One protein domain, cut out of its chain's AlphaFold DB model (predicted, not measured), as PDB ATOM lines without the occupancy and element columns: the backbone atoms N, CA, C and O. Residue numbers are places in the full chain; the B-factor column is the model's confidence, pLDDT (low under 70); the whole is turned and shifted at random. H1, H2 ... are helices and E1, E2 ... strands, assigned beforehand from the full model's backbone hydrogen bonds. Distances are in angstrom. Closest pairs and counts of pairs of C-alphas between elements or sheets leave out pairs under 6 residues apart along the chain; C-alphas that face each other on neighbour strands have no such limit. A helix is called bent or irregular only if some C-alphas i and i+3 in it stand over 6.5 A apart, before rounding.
ATOM      1  N   ASP A  10     -17.306 -46.520  21.061       91.44
ATOM      2  CA  ASP A  10     -16.643 -47.616  21.778       91.44
ATOM      3  C   ASP A  10     -15.451 -48.179  20.979       91.44
ATOM      4  O   ASP A  10     -14.594 -48.857  21.545       91.44
ATOM      5  N   PHE A  11     -15.370 -47.865  19.678       92.38
ATOM      6  CA  PHE A  11     -14.324 -48.326  18.756       92.38
ATOM      7  C   PHE A  11     -13.371 -47.217  18.300       92.38
ATOM      8  O   PHE A  11     -12.413 -47.491  17.579       92.38
ATOM      9  N   ILE A  12     -13.628 -45.966  18.687       92.06
ATOM     10  CA  ILE A  12     -12.823 -44.808  18.299       92.06
ATOM     11  C   ILE A  12     -12.133 -44.278  19.560       92.06
ATOM     12  O   ILE A  12     -12.801 -43.668  20.400       92.06
ATOM     13  N   PRO A  13     -10.812 -44.493  19.713       94.25
ATOM     14  CA  PRO A  13     -10.039 -43.819  20.747       94.25
ATOM     15  C   PRO A  13     -10.237 -42.302  20.662       94.25
ATOM     16  O   PRO A  13     -10.344 -41.750  19.568       94.25
ATOM     17  N   ASP A  14     -10.314 -41.637  21.814       95.00
ATOM     18  CA  ASP A  14     -10.428 -40.174  21.920       95.00
ATOM     19  C   ASP A  14     -11.653 -39.555  21.216       95.00
ATOM     20  O   ASP A  14     -11.660 -38.365  20.900       95.00
ATOM     21  N   PHE A  15     -12.722 -40.334  21.006       93.94
ATOM     22  CA  PHE A  15     -13.939 -39.906  20.303       93.94
ATOM     23  C   PHE A  15     -14.463 -38.529  20.744       93.94
ATOM     24  O   PHE A  15     -14.730 -37.664  19.908       93.94
ATOM     25  N   ASP A  16     -14.591 -38.306  22.055       93.56
ATOM     26  CA  ASP A  16     -15.119 -37.047  22.590       93.56
ATOM     27  C   ASP A  16     -14.168 -35.865  22.328       93.56
ATOM     28  O   ASP A  16     -14.624 -34.759  22.027       93.56
ATOM     29  N   ALA A  17     -12.852 -36.095  22.372       96.75
ATOM     30  CA  ALA A  17     -11.857 -35.073  22.057       96.75
ATOM     31  C   ALA A  17     -11.887 -34.708  20.564       96.75
ATOM     32  O   ALA A  17     -11.863 -33.525  20.228       96.75
ATOM     33  N   ILE A  18     -12.036 -35.698  19.679       95.69
ATOM     34  CA  ILE A  18     -12.168 -35.487  18.228       95.69
ATOM     35  C   ILE A  18     -13.412 -34.649  17.914       95.69
ATOM     36  O   ILE A  18     -13.346 -33.710  17.115       95.69
ATOM     37  N   LEU A  19     -14.551 -34.943  18.553       95.06
ATOM     38  CA  LEU A  19     -15.764 -34.138  18.384       95.06
ATOM     39  C   LEU A  19     -15.574 -32.705  18.892       95.06
ATOM     40  O   LEU A  19     -15.978 -31.758  18.214       95.06
ATOM     41  N   ALA A  20     -14.941 -32.533  20.054       96.44
ATOM     42  CA  ALA A  20     -14.674 -31.215  20.619       96.44
ATOM     43  C   ALA A  20     -13.739 -30.380  19.729       96.44
ATOM     44  O   ALA A  20     -14.022 -29.205  19.478       96.44
ATOM     45  N   GLU A  21     -12.670 -30.987  19.204       97.81
ATOM     46  CA  GLU A  21     -11.752 -30.346  18.258       97.81
ATOM     47  C   GLU A  21     -12.481 -29.959  16.967       97.81
ATOM     48  O   GLU A  21     -12.381 -28.820  16.509       97.81
ATOM     49  N   THR A  22     -13.274 -30.876  16.407       97.12
ATOM     50  CA  THR A  22     -14.043 -30.634  15.177       97.12
ATOM     51  C   THR A  22     -14.995 -29.451  15.344       97.12
ATOM     52  O   THR A  22     -15.042 -28.563  14.486       97.12
ATOM     53  N   ALA A  23     -15.709 -29.382  16.470       97.94
ATOM     54  CA  ALA A  23     -16.605 -28.272  16.770       97.94
ATOM     55  C   ALA A  23     -15.840 -26.952  16.981       97.94
ATOM     56  O   ALA A  23     -16.287 -25.899  16.523       97.94
ATOM     57  N   ALA A  24     -14.675 -26.980  17.639       98.25
ATOM     58  CA  ALA A  24     -13.831 -25.798  17.821       98.25
ATOM     59  C   ALA A  24     -13.343 -25.238  16.480       98.25
ATOM     60  O   ALA A  24     -13.569 -24.066  16.180       98.25
ATOM     61  N   ARG A  25     -12.787 -26.095  15.626       98.38
ATOM     62  CA  ARG A  25     -12.304 -25.718  14.293       98.38
ATOM     63  C   ARG A  25     -13.434 -25.280  13.359       98.38
ATOM     64  O   ARG A  25     -13.234 -24.407  12.520       98.38
ATOM     65  N   SER A  26     -14.634 -25.835  13.528       98.38
ATOM     66  CA  SER A  26     -15.836 -25.371  12.828       98.38
ATOM     67  C   SER A  26     -16.195 -23.933  13.208       98.38
ATOM     68  O   SER A  26     -16.402 -23.107  12.321       98.38
ATOM     69  N   ARG A  27     -16.178 -23.596  14.507       97.69
ATOM     70  CA  ARG A  27     -16.378 -22.213  14.978       97.69
ATOM     71  C   ARG A  27     -15.287 -21.267  14.476       97.69
ATOM     72  O   ARG A  27     -15.589 -20.148  14.073       97.69
ATOM     73  N   GLU A  28     -14.033 -21.711  14.465       97.69
ATOM     74  CA  GLU A  28     -12.913 -20.918  13.947       97.69
ATOM     75  C   GLU A  28     -13.044 -20.619  12.452       97.69
ATOM     76  O   GLU A  28     -12.762 -19.496  12.036       97.69
ATOM     77  N   LEU A  29     -13.475 -21.593  11.644       96.19
ATOM     78  CA  LEU A  29     -13.737 -21.369  10.223       96.19
ATOM     79  C   LEU A  29     -14.891 -20.383  10.035       96.19
ATOM     80  O   LEU A  29     -14.750 -19.430   9.273       96.19
ATOM     81  N   ALA A  30     -15.998 -20.581  10.754       95.94
ATOM     82  CA  ALA A  30     -17.175 -19.718  10.680       95.94
ATOM     83  C   ALA A  30     -16.861 -18.251  11.013       95.94
ATOM     84  O   ALA A  30     -17.447 -17.348  10.431       95.94
ATOM     85  N   ALA A  31     -15.897 -18.004  11.905       96.00
ATOM     86  CA  ALA A  31     -15.441 -16.658  12.247       96.00
ATOM     87  C   ALA A  31     -14.584 -15.983  11.153       96.00
ATOM     88  O   ALA A  31     -14.321 -14.786  11.238       96.00
ATOM     89  N   ARG A  32     -14.107 -16.737  10.153       94.12
ATOM     90  CA  ARG A  32     -13.169 -16.266   9.116       94.12
ATOM     91  C   ARG A  32     -13.788 -16.156   7.723       94.12
ATOM     92  O   ARG A  32     -13.137 -15.624   6.828       94.12
ATOM     93  N   VAL A  33     -14.997 -16.678   7.521       93.94
ATOM     94  CA  VAL A  33     -15.668 -16.733   6.211       93.94
ATOM     95  C   VAL A  33     -17.057 -16.109   6.287       93.94
ATOM     96  O   VAL A  33     -17.606 -15.934   7.373       93.94
ATOM     97  N   GLU A  34     -17.648 -15.772   5.139       94.38
ATOM     98  CA  GLU A  34     -19.052 -15.353   5.115       94.38
ATOM     99  C   GLU A  34     -19.935 -16.569   5.417       94.38
ATOM    100  O   GLU A  34     -19.910 -17.566   4.690       94.38
ATOM    101  N   VAL A  35     -20.731 -16.470   6.482       96.62
ATOM    102  CA  VAL A  35     -21.730 -17.474   6.852       96.62
ATOM    103  C   VAL A  35     -23.111 -16.840   6.801       96.62
ATOM    104  O   VAL A  35     -23.430 -15.938   7.575       96.62
ATOM    105  N   ARG A  36     -23.964 -17.348   5.916       96.38
ATOM    106  CA  ARG A  36     -25.401 -17.065   5.925       96.38
ATOM    107  C   ARG A  36     -26.074 -18.128   6.771       96.38
ATOM    108  O   ARG A  36     -26.341 -19.226   6.285       96.38
ATOM    109  N   ALA A  37     -26.252 -17.813   8.047       96.62
ATOM    110  CA  ALA A  37     -26.743 -18.762   9.031       96.62
ATOM    111  C   ALA A  37     -28.277 -18.838   9.077       96.62
ATOM    112  O   ALA A  37     -28.974 -17.882   8.738       96.62
ATOM    113  N   ASP A  38     -28.778 -19.977   9.549       97.25
ATOM    114  CA  ASP A  38     -30.174 -20.203   9.942       97.25
ATOM    115  C   ASP A  38     -31.213 -19.911   8.847       97.25
ATOM    116  O   ASP A  38     -32.344 -19.499   9.113       97.25
ATOM    117  N   LEU A  39     -30.860 -20.199   7.593       98.12
ATOM    118  CA  LEU A  39     -31.782 -20.098   6.468       98.12
ATOM    119  C   LEU A  39     -32.845 -21.193   6.564       98.12
ATOM    120  O   LEU A  39     -32.530 -22.384   6.583       98.12
ATOM    121  N   ALA A  40     -34.112 -20.791   6.623       98.12
ATOM    122  CA  ALA A  40     -35.235 -21.716   6.685       98.12
ATOM    123  C   ALA A  40     -35.462 -22.426   5.347       98.12
ATOM    124  O   ALA A  40     -35.558 -21.783   4.305       98.12
ATOM    125  N   TYR A  41     -35.614 -23.750   5.399       97.00
ATOM    126  CA  TYR A  41     -36.082 -24.562   4.266       97.00
ATOM    127  C   TYR A  41     -37.371 -25.333   4.578       97.00
ATOM    128  O   TYR A  41     -37.909 -26.022   3.715       97.00
ATOM    129  N   GLY A  42     -37.868 -25.207   5.806       97.94
ATOM    130  CA  GLY A  42     -39.091 -25.838   6.274       97.94
ATOM    131  C   GLY A  42     -39.659 -25.131   7.505       97.94
ATOM    132  O   GLY A  42     -39.104 -24.142   8.004       97.94
ATOM    133  N   ALA A  43     -40.801 -25.625   7.971       97.56
ATOM    134  CA  ALA A  43     -41.591 -25.011   9.031       97.56
ATOM    135  C   ALA A  43     -41.015 -25.255  10.438       97.56
ATOM    136  O   ALA A  43     -41.208 -24.437  11.337       97.56
ATOM    137  N   SER A  44     -40.298 -26.359  10.646       96.88
ATOM    138  CA  SER A  44     -39.726 -26.725  11.940       96.88
ATOM    139  C   SER A  44     -38.551 -25.816  12.323       96.88
ATOM    140  O   SER A  44     -37.756 -25.434  11.461       96.88
ATOM    141  N   PRO A  45     -38.344 -25.533  13.626       95.19
ATOM    142  CA  PRO A  45     -37.156 -24.824  14.105       95.19
ATOM    143  C   PRO A  45     -35.825 -25.475  13.704       95.19
ATOM    144  O   PRO A  45     -34.811 -24.789  13.639       95.19
ATOM    145  N   ARG A  46     -35.811 -26.791  13.438       94.94
ATOM    146  CA  ARG A  46     -34.607 -27.523  13.003       94.94
ATOM    147  C   ARG A  46     -34.437 -27.583  11.487       94.94
ATOM    148  O   ARG A  46     -33.378 -27.997  11.029       94.94
ATOM    149  N   GLU A  47     -35.434 -27.164  10.711       97.38
ATOM    150  CA  GLU A  47     -35.350 -27.098   9.249       97.38
ATOM    151  C   GLU A  47     -34.654 -25.800   8.827       97.38
ATOM    152  O   GLU A  47     -35.258 -24.853   8.307       97.38
ATOM    153  N   ARG A  48     -33.363 -25.742   9.162       97.94
ATOM    154  CA  ARG A  48     -32.470 -24.598   8.987       97.94
ATOM    155  C   ARG A  48     -31.149 -25.065   8.388       97.94
ATOM    156  O   ARG A  48     -30.626 -26.103   8.790       97.94
ATOM    157  N   MET A  49     -30.588 -24.289   7.469       98.00
ATOM    158  CA  MET A  49     -29.269 -24.543   6.891       98.00
ATOM    159  C   MET A  49     -28.357 -23.327   7.025       98.00
ATOM    160  O   MET A  49     -28.835 -22.197   7.105       98.00
ATOM    161  N   ASP A  50     -27.051 -23.580   6.993       98.19
ATOM    162  CA  ASP A  50     -26.037 -22.536   6.874       98.19
ATOM    163  C   ASP A  50     -25.382 -22.637   5.501       98.19
ATOM    164  O   ASP A  50     -25.080 -23.738   5.036       98.19
ATOM    165  N   ILE A  51     -25.140 -21.493   4.869       96.12
ATOM    166  CA  ILE A  51     -24.369 -21.409   3.628       96.12
ATOM    167  C   ILE A  51     -23.068 -20.679   3.935       96.12
ATOM    168  O   ILE A  51     -23.086 -19.514   4.328       96.12
ATOM    169  N   LEU A  52     -21.945 -21.370   3.744       95.50
ATOM    170  CA  LEU A  52     -20.607 -20.803   3.865       95.50
ATOM    171  C   LEU A  52     -20.112 -20.427   2.468       95.50
ATOM    172  O   LEU A  52     -20.186 -21.248   1.551       95.50
ATOM    173  N   LEU A  53     -19.627 -19.199   2.303       92.06
ATOM    174  CA  LEU A  53     -19.253 -18.646   1.002       92.06
ATOM    175  C   LEU A  53     -17.761 -18.288   0.947       92.06
ATOM    176  O   LEU A  53     -17.212 -17.777   1.928       92.06
ATOM    177  N   PRO A  54     -17.090 -18.529  -0.196       88.56
ATOM    178  CA  PRO A  54     -15.763 -17.979  -0.433       88.56
ATOM    179  C   PRO A  54     -15.858 -16.453  -0.641       88.56
ATOM    180  O   PRO A  54     -16.928 -15.963  -0.997       88.56
ATOM    181  N   PRO A  55     -14.754 -15.693  -0.504       83.81
ATOM    182  CA  PRO A  55     -14.776 -14.228  -0.604       83.81
ATOM    183  C   PRO A  55     -15.367 -13.663  -1.906       83.81
ATOM    184  O   PRO A  55     -15.943 -12.582  -1.893       83.81
ATOM    185  N   ASN A  56     -15.231 -14.382  -3.026       82.19
ATOM    186  CA  ASN A  56     -15.734 -13.974  -4.341       82.19
ATOM    187  C   ASN A  56     -16.417 -15.168  -5.033       82.19
ATOM    188  O   ASN A  56     -15.784 -15.841  -5.849       82.19
ATOM    189  N   PHE A  66     -23.575 -30.717   2.632       97.31
ATOM    190  CA  PHE A  66     -23.197 -31.641   3.696       97.31
ATOM    191  C   PHE A  66     -24.369 -31.851   4.657       97.31
ATOM    192  O   PHE A  66     -25.019 -30.892   5.070       97.31
ATOM    193  N   ILE A  67     -24.617 -33.107   5.031       96.75
ATOM    194  CA  ILE A  67     -25.664 -33.507   5.975       96.75
ATOM    195  C   ILE A  67     -24.978 -34.223   7.137       96.75
ATOM    196  O   ILE A  67     -24.301 -35.229   6.937       96.75
ATOM    197  N   HIS A  68     -25.126 -33.688   8.349       95.44
ATOM    198  CA  HIS A  68     -24.451 -34.239   9.521       95.44
ATOM    199  C   HIS A  68     -25.044 -35.591   9.954       95.44
ATOM    200  O   HIS A  68     -26.220 -35.883   9.733       95.44
ATOM    201  N   GLY A  69     -24.217 -36.399  10.623       94.69
ATOM    202  CA  GLY A  69     -24.621 -37.674  11.221       94.69
ATOM    203  C   GLY A  69     -25.239 -37.516  12.615       94.69
ATOM    204  O   GLY A  69     -25.919 -36.536  12.905       94.69
ATOM    205  N   GLY A  70     -24.991 -38.488  13.500       94.06
ATOM    206  CA  GLY A  70     -25.502 -38.476  14.881       94.06
ATOM    207  C   GLY A  70     -26.757 -39.327  15.093       94.06
ATOM    208  O   GLY A  70     -27.564 -39.031  15.981       94.06
ATOM    209  N   TYR A  71     -26.918 -40.377  14.275       94.06
ATOM    210  CA  TYR A  71     -27.981 -41.387  14.374       94.06
ATOM    211  C   TYR A  71     -29.401 -40.803  14.425       94.06
ATOM    212  O   TYR A  71     -30.252 -41.332  15.132       94.06
ATOM    213  N   TRP A  72     -29.653 -39.687  13.726       93.56
ATOM    214  CA  TRP A  72     -30.935 -38.954  13.739       93.56
ATOM    215  C   TRP A  72     -31.425 -38.529  15.135       93.56
ATOM    216  O   TRP A  72     -32.579 -38.146  15.309       93.56
ATOM    217  N   ARG A  73     -30.554 -38.582  16.145       92.75
ATOM    218  CA  ARG A  73     -30.886 -38.335  17.555       92.75
ATOM    219  C   ARG A  73     -30.110 -37.168  18.146       92.75
ATOM    220  O   ARG A  73     -30.482 -36.663  19.199       92.75
ATOM    221  N   SER A  74     -29.016 -36.768  17.506       91.44
ATOM    222  CA  SER A  74     -28.098 -35.759  18.030       91.44
ATOM    223  C   SER A  74     -27.336 -35.051  16.912       91.44
ATOM    224  O   SER A  74     -27.344 -35.504  15.768       91.44
ATOM    225  N   GLY A  75     -26.674 -33.951  17.268       91.19
ATOM    226  CA  GLY A  75     -25.843 -33.158  16.368       91.19
ATOM    227  C   GLY A  75     -26.481 -31.829  15.962       91.19
ATOM    228  O   GLY A  75     -27.710 -31.654  15.979       91.19
ATOM    229  N   ALA A  76     -25.610 -30.887  15.602       94.44
ATOM    230  CA  ALA A  76     -25.965 -29.580  15.077       94.44
ATOM    231  C   ALA A  76     -25.102 -29.227  13.856       94.44
ATOM    232  O   ALA A  76     -23.930 -29.598  13.761       94.44
ATOM    233  N   LYS A  77     -25.683 -28.458  12.927       95.12
ATOM    234  CA  LYS A  77     -25.004 -27.977  11.710       95.12
ATOM    235  C   LYS A  77     -23.714 -27.199  12.004       95.12
ATOM    236  O   LYS A  77     -22.720 -27.389  11.310       95.12
ATOM    237  N   ALA A  78     -23.715 -26.390  13.064       96.12
ATOM    238  CA  ALA A  78     -22.595 -25.522  13.428       96.12
ATOM    239  C   ALA A  78     -21.341 -26.292  13.876       96.12
ATOM    240  O   ALA A  78     -20.228 -25.806  13.696       96.12
ATOM    241  N   ASP A  79     -21.497 -27.512  14.396       96.88
ATOM    242  CA  ASP A  79     -20.364 -28.327  14.858       96.88
ATOM    243  C   ASP A  79     -19.545 -28.925  13.701       96.88
ATOM    244  O   ASP A  79     -18.500 -29.527  13.935       96.88
ATOM    245  N   HIS A  80     -20.011 -28.761  12.456       97.44
ATOM    246  CA  HIS A  80     -19.462 -29.429  11.274       97.44
ATOM    247  C   HIS A  80     -19.049 -28.463  10.154       97.44
ATOM    248  O   HIS A  80     -18.722 -28.909   9.053       97.44
ATOM    249  N   HIS A  81     -19.044 -27.146  10.395       97.94
ATOM    250  CA  HIS A  81     -18.633 -26.158   9.388       97.94
ATOM    251  C   HIS A  81     -17.232 -26.434   8.825       97.94
ATOM    252  O   HIS A  81     -17.008 -26.176   7.647       97.94
ATOM    253  N   LEU A  82     -16.326 -27.037   9.608       97.38
ATOM    254  CA  LEU A  82     -14.974 -27.417   9.179       97.38
ATOM    255  C   LEU A  82     -14.954 -28.225   7.870       97.38
ATOM    256  O   LEU A  82     -14.019 -28.081   7.085       97.38
ATOM    257  N   VAL A  83     -15.988 -29.028   7.599       96.88
ATOM    258  CA  VAL A  83     -16.106 -29.824   6.363       96.88
ATOM    259  C   VAL A  83     -16.084 -28.943   5.107       96.88
ATOM    260  O   VAL A  83     -15.645 -29.384   4.047       96.88
ATOM    261  N   ALA A  84     -16.502 -27.679   5.212       95.69
ATOM    262  CA  ALA A  84     -16.473 -26.734   4.102       95.69
ATOM    263  C   ALA A  84     -15.058 -26.236   3.760       95.69
ATOM    264  O   ALA A  84     -14.853 -25.762   2.646       95.69
ATOM    265  N   ALA A  85     -14.074 -26.347   4.663       94.38
ATOM    266  CA  ALA A  85     -12.735 -25.780   4.473       94.38
ATOM    267  C   ALA A  85     -12.060 -26.172   3.139       94.38
ATOM    268  O   ALA A  85     -11.667 -25.264   2.402       94.38
ATOM    269  N   PRO A  86     -11.948 -27.465   2.761       92.62
ATOM    270  CA  PRO A  86     -11.344 -27.833   1.479       92.62
ATOM    271  C   PRO A  86     -12.164 -27.362   0.272       92.62
ATOM    272  O   PRO A  86     -11.585 -27.007  -0.747       92.62
ATOM    273  N   VAL A  87     -13.496 -27.309   0.378       90.75
ATOM    274  CA  VAL A  87     -14.378 -26.849  -0.712       90.75
ATOM    275  C   VAL A  87     -14.216 -25.346  -0.948       90.75
ATOM    276  O   VAL A  87     -14.132 -24.898  -2.090       90.75
ATOM    277  N   LEU A  88     -14.118 -24.573   0.136       89.69
ATOM    278  CA  LEU A  88     -13.850 -23.139   0.088       89.69
ATOM    279  C   LEU A  88     -12.444 -22.855  -0.461       89.69
ATOM    280  O   LEU A  88     -12.285 -21.939  -1.261       89.69
ATOM    281  N   ALA A  89     -11.443 -23.661  -0.082       85.44
ATOM    282  CA  ALA A  89     -10.058 -23.520  -0.539       85.44
ATOM    283  C   ALA A  89      -9.855 -23.927  -2.009       85.44
ATOM    284  O   ALA A  89      -9.115 -23.264  -2.730       85.44
TER     285      ALA A  89
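This is residues 10 to 56 and 66 to 89 of the 100 residues of an uncharacterized protein of Defluviimonas alba (UniProt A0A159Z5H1). A long helix, H1, and a two-stranded hairpin, E1 and E2, make the two arms of an L, and a shorter, irregular helix, H2, packs in the angle between them, crossing H1 and passing close to E2. Two stretches stick out from this body: residues 10 to 18, of which 15 to 18 belong to H1, and residues 70 to 75, in the loop before H2. The printed part has 71 residues with two named helices and two named strands, in the order H1, E1, E2, H2; the sheet has the order E1, E2 and is antiparallel, and the class is mixed, helices and strands. The whole is only just compact, close to loose, with a radius of gyration of the C-alphas of 13.4 A, and its outline is flat, spanning 40 by 32 by 16 A.

E1, residues 34 to 40, and E2, residues 48 to 53, are antiparallel neighbours and form a hairpin, with 159 degrees between their directions. The C-alphas of Ala 37 and Asp 50 face each other at 4.4 A. N 36 and O 51, 2.8 A apart, and N 53 and O 34, 2.9 A apart, are within hydrogen-bond range. H2, residues 77 to 89, has 6 pairs of C-alphas within 8 A of E2, the closest being those of Leu 53 and Leu 88 at 7.1 A. E1 and H2 are near each other, with 5 pairs of C-alphas within 10 A. H1, residues 15 to 30, touches H2; the closest C-alphas are those of Ala 23 and Asp 79, 4.2 A apart. H1 and H2 run the same way at a steep tilt of 62 degrees. H1 and E2 have 1 pair of C-alphas within 8 A, Ala 30 and Leu 52 at 7.7 A. In H1 every O i to N i+4 pair is within hydrogen-bond range; in H2 2 of 9 are, beside 7 of 10 O i to N i+3 pairs. H2 is irregular: C-alphas 79 and 82 are 7.9 A apart.

E1 runs 17.5 A from C-alpha 34 at (-19.052, -15.353, 5.115), and E2 runs 16.5 A. H1 begins with C-alpha 15 at (-13.939, -39.906, 20.303) and is 22.6 A long. H2 is 19.8 A long and ends with C-alpha 89 at (-10.058, -23.520, -0.539).

The two C-alphas farthest apart, those of Asp 10 and Asn 56, are 42.6 A apart. Residues 57 to 65 are not printed, and C-alphas 56 and 66 are 20.8 A apart across this cut, which falls in the link from E2 to H2. The link from H1 to E1 is tight and that from E1 to E2 is short. The mean pLDDT of the printed part is 95.0, and no printed residue is under 70.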